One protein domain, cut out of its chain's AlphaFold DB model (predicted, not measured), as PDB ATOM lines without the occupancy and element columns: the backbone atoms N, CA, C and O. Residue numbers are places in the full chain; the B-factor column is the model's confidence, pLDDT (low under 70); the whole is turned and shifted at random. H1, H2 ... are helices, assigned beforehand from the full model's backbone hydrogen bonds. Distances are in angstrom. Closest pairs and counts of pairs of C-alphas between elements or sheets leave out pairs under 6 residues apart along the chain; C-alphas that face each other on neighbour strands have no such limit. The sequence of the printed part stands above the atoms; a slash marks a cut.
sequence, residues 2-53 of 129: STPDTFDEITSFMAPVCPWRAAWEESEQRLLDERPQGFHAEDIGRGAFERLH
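What this domain is: This is residues 2 to 53 of the 129 residues of an uncharacterized protein of Streptomyces sp. WAC05858 (UniProt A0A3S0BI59). Two helices, H2 and H3, make a small head: the chain folds back after H2, and H3 crosses it at a steep angle. From this head a long tail sticks out, residues 2 to 18, which holds the small helix H1 and makes much of the length. The printed part has 52 residues with three named helices, in the order H1, H2, H3, and no named strand; its class is all helix. The whole is extended, with a radius of gyration of the C-alphas of 15.8 A, and the C-alphas span 51 by 18 by 13 A.

How they stand to each other: Start at Ser 2 and go along to H1, residues 6 to 11, which touches no helix. Residues 2 to 18, of which 6 to 11 belong to H1, stand free. Seven residues on, you reach H2, residues 19 to 34; H1 and H2 are apart. Past a link of six residues comes H3, residues 41 to 51, and H1 and H3 are apart too. H2 and H3 touch, with 16 pairs of C-alphas within 8 A. Look for their closest C-alphas at Ala 23 and Ala 48, 4.7 A apart. Their centres are 7.9 A apart, and they run opposite ways at a steep tilt of 63 degrees. In the backbones of H1, H2 and H3 each O i to N i+4 pair is within hydrogen-bond range.

Where its parts are: Find C-alpha 6, of Thr 6, at (47.848, 123.205, 24.618); from there H1 runs to Thr 11, 8.7 A from first to last C-alpha. H2, the longest helix with 16 residues, begins at Pro 19, with its C-alpha at (43.677, 102.890, 33.944), and runs 22.6 A to Glu 34. H3 begins at Ala 41 and ends 15.8 A away at Arg 51, whose C-alpha is at (45.515, 93.660, 29.428).

The domain as a whole: The two C-alphas farthest apart are those of Ser 2 and Gln 37, 52.9 A, while the first and last printed C-alphas, those of Ser 2 and His 53, are 28.1 A apart. The printed part has no cut. The links from H1 to H2 and from H2 to H3 are both short, and residues 33 to 38, of which 33 and 34 belong to H2, stand free. In the B-factor column the mean pLDDT of the printed part is 78.5. Look there for the model's low confidence, under 70, at residues 2 to 4 and 6 to 17; the mean is 65 for H1 and 88 for each of H2 and H3.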
ATOM      1  N   SER A   2      59.389 124.537  31.063       57.97
ATOM      2  CA  SER A   2      58.562 124.431  29.853       57.97
ATOM      3  C   SER A   2      57.169 124.941  30.188       57.97
ATOM      4  O   SER A   2      56.608 124.554  31.212       57.97
ATOM      5  N   THR A   3      56.648 125.844  29.367       56.53
ATOM      6  CA  THR A   3      55.228 126.198  29.358       56.53
ATOM      7  C   THR A   3      54.413 124.937  29.065       56.53
ATOM      8  O   THR A   3      54.809 124.220  28.141       56.53
ATOM      9  N   PRO A   4      53.332 124.655  29.819       56.59
ATOM     10  CA  PRO A   4      52.402 123.587  29.466       56.59
ATOM     11  C   PRO A   4      51.951 123.811  28.026       56.59
ATOM     12  O   PRO A   4      51.651 124.949  27.651       56.59
ATOM     13  N   ASP A   5      51.996 122.772  27.200       75.62
ATOM     14  CA  ASP A   5      51.475 122.899  25.849       75.62
ATOM     15  C   ASP A   5      49.936 122.869  25.877       75.62
ATOM     16  O   ASP A   5      49.296 122.586  26.893       75.62
ATOM     17  N   THR A   6      49.312 123.196  24.749       69.38
ATOM     18  CA  THR A   6      47.848 123.205  24.618       69.38
ATOM     19  C   THR A   6      47.213 121.850  24.976       69.38
ATOM     20  O   THR A   6      46.044 121.808  25.351       69.38
ATOM     21  N   PHE A   7      47.957 120.743  24.893       68.00
ATOM     22  CA  PHE A   7      47.475 119.417  25.271       68.00
ATOM     23  C   PHE A   7      47.415 119.248  26.799       68.00
ATOM     24  O   PHE A   7      46.417 118.733  27.311       68.00
ATOM     25  N   ASP A   8      48.404 119.755  27.536       65.88
ATOM     26  CA  ASP A   8      48.395 119.775  29.006       65.88
ATOM     27  C   ASP A   8      47.240 120.630  29.560       65.88
ATOM     28  O   ASP A   8      46.555 120.225  30.502       65.88
ATOM     29  N   GLU A   9      46.952 121.784  28.946       68.69
ATOM     30  CA  GLU A   9      45.804 122.621  29.332       68.69
ATOM     31  C   GLU A   9      44.467 121.910  29.090       68.69
ATOM     32  O   GLU A   9      43.612 121.895  29.978       68.69
ATOM     33  N   ILE A  10      44.290 121.272  27.928       62.56
ATOM     34  CA  ILE A  10      43.056 120.552  27.576       62.56
ATOM     35  C   ILE A  10      42.833 119.335  28.489       62.56
ATOM     36  O   ILE A  10      41.701 119.058  28.890       62.56
ATOM     37  N   THR A  11      43.895 118.604  28.834       53.53
ATOM     38  CA  THR A  11      43.804 117.382  29.652       53.53
ATOM     39  C   THR A  11      43.727 117.654  31.153       53.53
ATOM     40  O   THR A  11      43.190 116.820  31.878       53.53
ATOM     41  N   SER A  12      44.145 118.837  31.621       49.97
ATOM     42  CA  SER A  12      44.075 119.236  33.039       49.97
ATOM     43  C   SER A  12      42.656 119.276  33.625       49.97
ATOM     44  O   SER A  12      42.479 119.103  34.832       49.97
ATOM     45  N   PHE A  13      41.637 119.461  32.780       48.88
ATOM     46  CA  PHE A  13      40.223 119.448  33.174       48.88
ATOM     47  C   PHE A  13      39.579 118.062  33.071       48.88
ATOM     48  O   PHE A  13      38.442 117.875  33.510       48.88
ATOM     49  N   MET A  14      40.275 117.088  32.481       46.44
ATOM     50  CA  MET A  14      39.783 115.722  32.403       46.44
ATOM     51  C   MET A  14      40.068 115.030  33.732       46.44
ATOM     52  O   MET A  14      41.206 114.994  34.199       46.44
ATOM     53  N   ALA A  15      39.031 114.462  34.352       49.62
ATOM     54  CA  ALA A  15      39.237 113.589  35.497       49.62
ATOM     55  C   ALA A  15      40.212 112.474  35.076       49.62
ATOM     56  O   ALA A  15      39.970 111.845  34.040       49.62
ATOM     57  N   PRO A  16      41.308 112.231  35.820       53.44
ATOM     58  CA  PRO A  16      42.269 111.208  35.448       53.44
ATOM     59  C   PRO A  16      41.538 109.872  35.361       53.44
ATOM     60  O   PRO A  16      41.012 109.360  36.353       53.44
ATOM     61  N   VAL A  17      41.460 109.329  34.148       59.91
ATOM     62  CA  VAL A  17      40.868 108.019  33.913       59.91
ATOM     63  C   VAL A  17      41.755 107.019  34.636       59.91
ATOM     64  O   VAL A  17      42.909 106.827  34.264       59.91
ATOM     65  N   CYS A  18      41.236 106.413  35.703       73.06
ATOM     66  CA  CYS A  18      41.918 105.330  36.398       73.06
ATOM     67  C   CYS A  18      42.154 104.201  35.375       73.06
ATOM     68  O   CYS A  18      41.167 103.613  34.923       73.06
ATOM     69  N   PRO A  19      43.409 103.880  34.993       78.62
ATOM     70  CA  PRO A  19      43.677 102.890  33.944       78.62
ATOM     71  C   PRO A  19      43.071 101.525  34.270       78.62
ATOM     72  O   PRO A  19      42.607 100.812  33.386       78.62
ATOM     73  N   TRP A  20      43.009 101.201  35.562       82.31
ATOM     74  CA  TRP A  20      42.324 100.025  36.073       82.31
ATOM     75  C   TRP A  20      40.812 100.049  35.809       82.31
ATOM     76  O   TRP A  20      40.265  99.052  35.348       82.31
ATOM     77  N   ARG A  21      40.135 101.183  36.044       81.38
ATOM     78  CA  ARG A  21      38.694 101.321  35.779       81.38
ATOM     79  C   ARG A  21      38.384 101.171  34.290       81.38
ATOM     80  O   ARG A  21      37.486 100.418  33.944       81.38
ATOM     81  N   ALA A  22      39.159 101.825  33.427       84.75
ATOM     82  CA  ALA A  22      38.977 101.698  31.983       84.75
ATOM     83  C   ALA A  22      39.187 100.250  31.508       84.75
ATOM     84  O   ALA A  22      38.383  99.719  30.745       84.75
ATOM     85  N   ALA A  23      40.232  99.580  32.007       85.44
ATOM     86  CA  ALA A  23      40.495  98.183  31.675       85.44
ATOM     87  C   ALA A  23      39.403  97.231  32.193       85.44
ATOM     88  O   ALA A  23      39.115  96.224  31.541       85.44
ATOM     89  N   TRP A  24      38.801  97.546  33.345       87.56
ATOM     90  CA  TRP A  24      37.676  96.813  33.926       87.56
ATOM     91  C   TRP A  24      36.427  96.906  33.051       87.56
ATOM     92  O   TRP A  24      35.906  95.870  32.642       87.56
ATOM     93  N   GLU A  25      36.000  98.122  32.709       88.56
ATOM     94  CA  GLU A  25      34.828  98.380  31.859       88.56
ATOM     95  C   GLU A  25      34.974  97.706  30.483       88.56
ATOM     96  O   GLU A  25      34.055  97.046  30.001       88.56
ATOM     97  N   GLU A  26      36.164  97.769  29.876       90.06
ATOM     98  CA  GLU A  26      36.437  97.085  28.604       90.06
ATOM     99  C   GLU A  26      36.365  95.548  28.735       90.06
ATOM    100  O   GLU A  26      35.950  94.845  27.812       90.06
ATOM    101  N   SER A  27      36.782  95.003  29.883       89.56
ATOM    102  CA  SER A  27      36.696  93.563  30.164       89.56
ATOM    103  C   SER A  27      35.257  93.108  30.308       89.56
ATOM    104  O   SER A  27      34.888  92.064  29.778       89.56
ATOM    105  N   GLU A  28      34.464  93.891  31.033       90.94
ATOM    106  CA  GLU A  28      33.059  93.613  31.284       90.94
ATOM    107  C   GLU A  28      32.274  93.622  29.977       90.94
ATOM    108  O   GLU A  28      31.568  92.658  29.687       90.94
ATOM    109  N   GLN A  29      32.476  94.643  29.138       91.94
ATOM    110  CA  GLN A  29      31.811  94.718  27.841       91.94
ATOM    111  C   GLN A  29      32.161  93.518  26.953       91.94
ATOM    112  O   GLN A  29      31.274  92.899  26.373       91.94
ATOM    113  N   ARG A  30      33.441  93.130  26.900       91.88
ATOM    114  CA  ARG A  30      33.870  91.960  26.125       91.88
ATOM    115  C   ARG A  30      33.220  90.668  26.636       91.88
ATOM    116  O   ARG A  30      32.778  89.848  25.838       91.88
ATOM    117  N   LEU A  31      33.126  90.488  27.953       91.81
ATOM    118  CA  LEU A  31      32.480  89.314  28.542       91.81
ATOM    119  C   LEU A  31      30.962  89.304  28.323       91.81
ATOM    120  O   LEU A  31      30.404  88.228  28.126       91.81
ATOM    121  N   LEU A  32      30.303  90.465  28.306       91.69
ATOM    122  CA  LEU A  32      28.889  90.586  27.927       91.69
ATOM    123  C   LEU A  32      28.659  90.160  26.477       91.69
ATOM    124  O   LEU A  32      27.707  89.428  26.207       91.69
ATOM    125  N   ASP A  33      29.549  90.568  25.573       92.38
ATOM    126  CA  ASP A  33      29.461  90.223  24.154       92.38
ATOM    127  C   ASP A  33      29.724  88.722  23.916       92.38
ATOM    128  O   ASP A  33      29.053  88.085  23.103       92.38
ATOM    129  N   GLU A  34      30.679  88.128  24.641       92.38
ATOM    130  CA  GLU A  34      31.059  86.716  24.494       92.38
ATOM    131  C   GLU A  34      30.139  85.747  25.255       92.38
ATOM    132  O   GLU A  34      29.924  84.608  24.828       92.38
ATOM    133  N   ARG A  35      29.637  86.163  26.421       90.00
ATOM    134  CA  ARG A  35      28.898  85.324  27.376       90.00
ATOM    135  C   ARG A  35      27.689  86.081  27.936       90.00
ATOM    136  O   ARG A  35      27.631  86.343  29.140       90.00
ATOM    137  N   PRO A  36      26.666  86.361  27.112       85.38
ATOM    138  CA  PRO A  36      25.475  87.081  27.562       85.38
ATOM    139  C   PRO A  36      24.689  86.316  28.640       85.38
ATOM    140  O   PRO A  36      23.994  86.924  29.449       85.38
ATOM    141  N   GLN A  37      24.823  84.984  28.694       83.12
ATOM    142  CA  GLN A  37      24.263  84.147  29.762       83.12
ATOM    143  C   GLN A  37      24.941  84.319  31.136       83.12
ATOM    144  O   GLN A  37      24.412  83.819  32.127       83.12
ATOM    145  N   GLY A  38      26.084  85.012  31.207       85.00
ATOM    146  CA  GLY A  38      26.731  85.406  32.457       85.00
ATOM    147  C   GLY A  38      28.220  85.061  32.557       85.00
ATOM    148  O   GLY A  38      28.753  84.208  31.842       85.00
ATOM    149  N   PHE A  39      28.878  85.739  33.493       88.62
ATOM    150  CA  PHE A  39      30.292  85.613  33.857       88.62
ATOM    151  C   PHE A  39      30.481  86.035  35.321       88.62
ATOM    152  O   PHE A  39      29.596  86.655  35.918       88.62
ATOM    153  N   HIS A  40      31.627  85.692  35.907       87.88
ATOM    154  CA  HIS A  40      31.957  86.074  37.276       87.88
ATOM    155  C   HIS A  40      32.748  87.388  37.312       87.88
ATOM    156  O   HIS A  40      33.450  87.737  36.364       87.88
ATOM    157  N   ALA A  41      32.675  88.120  38.427       81.00
ATOM    158  CA  ALA A  41      33.421  89.371  38.590       81.00
ATOM    159  C   ALA A  41      34.946  89.146  38.514       81.00
ATOM    160  O   ALA A  41      35.690  89.998  38.030       81.00
ATOM    161  N   GLU A  42      35.415  87.970  38.933       86.50
ATOM    162  CA  GLU A  42      36.806  87.540  38.816       86.50
ATOM    163  C   GLU A  42      37.264  87.414  37.356       86.50
ATOM    164  O   GLU A  42      38.438  87.665  37.073       86.50
ATOM    165  N   ASP A  43      36.362  87.067  36.431       88.94
ATOM    166  CA  ASP A  43      36.668  86.993  34.999       88.94
ATOM    167  C   ASP A  43      36.945  88.396  34.438       88.94
ATOM    168  O   ASP A  43      37.913  88.599  33.698       88.94
ATOM    169  N   ILE A  44      36.146  89.387  34.859       88.88
ATOM    170  CA  ILE A  44      36.319  90.799  34.492       88.88
ATOM    171  C   ILE A  44      37.681  91.286  34.987       88.88
ATOM    172  O   ILE A  44      38.495  91.773  34.196       88.88
ATOM    173  N   GLY A  45      37.943  91.091  36.284       87.44
ATOM    174  CA  GLY A  45      39.167  91.535  36.943       87.44
ATOM    175  C   GLY A  45      40.422  90.890  36.372       87.44
ATOM    176  O   GLY A  45      41.415  91.581  36.149       87.44
ATOM    177  N   ARG A  46      40.379  89.589  36.062       90.12
ATOM    178  CA  ARG A  46      41.499  88.892  35.417       90.12
ATOM    179  C   ARG A  46      41.781  89.456  34.031       90.12
ATOM    180  O   ARG A  46      42.918  89.829  33.759       90.12
ATOM    181  N   GLY A  47      40.752  89.602  33.195       90.69
ATOM    182  CA  GLY A  47      40.925  90.168  31.859       90.69
ATOM    183  C   GLY A  47      41.424  91.618  31.891       90.69
ATOM    184  O   GLY A  47      42.273  91.995  31.083       90.69
ATOM    185  N   ALA A  48      40.957  92.420  32.851       88.00
ATOM    186  CA  ALA A  48      41.395  93.802  33.028       88.00
ATOM    187  C   ALA A  48      42.872  93.868  33.435       88.00
ATOM    188  O   ALA A  48      43.640  94.661  32.893       88.00
ATOM    189  N   PHE A  49      43.286  92.995  34.356       88.62
ATOM    190  CA  PHE A  49      44.654  92.932  34.861       88.62
ATOM    191  C   PHE A  49      45.653  92.441  33.811       88.62
ATOM    192  O   PHE A  49      46.738  93.008  33.670       88.62
ATOM    193  N   GLU A  50      45.285  91.414  33.045       90.88
ATOM    194  CA  GLU A  50      46.133  90.842  31.996       90.88
ATOM    195  C   GLU A  50      46.410  91.847  30.871       90.88
ATOM    196  O   GLU A  50      47.550  91.948  30.408       90.88
ATOM    197  N   ARG A  51      45.398  92.633  30.479       84.56
ATOM    198  CA  ARG A  51      45.515  93.660  29.428       84.56
ATOM    199  C   ARG A  51      46.183  94.950  29.893       84.56
ATOM    200  O   ARG A  51      46.601  95.757  29.065       84.56
ATOM    201  N   LEU A  52      46.306  95.151  31.201       85.75
ATOM    202  CA  LEU A  52      46.978  96.318  31.746       85.75
ATOM    203  C   LEU A  52      48.478  96.265  31.426       85.75
ATOM    204  O   LEU A  52      49.144  95.247  31.650       85.75
ATOM    205  N   HIS A  53      49.024  97.388  30.957       84.62
ATOM    206  CA  HIS A  53      50.466  97.527  30.776       84.62
ATOM    207  C   HIS A  53      51.191  97.294  32.108       84.62
ATOM    208  O   HIS A  53      50.723  97.735  33.160       84.62
TER     209      HIS A  53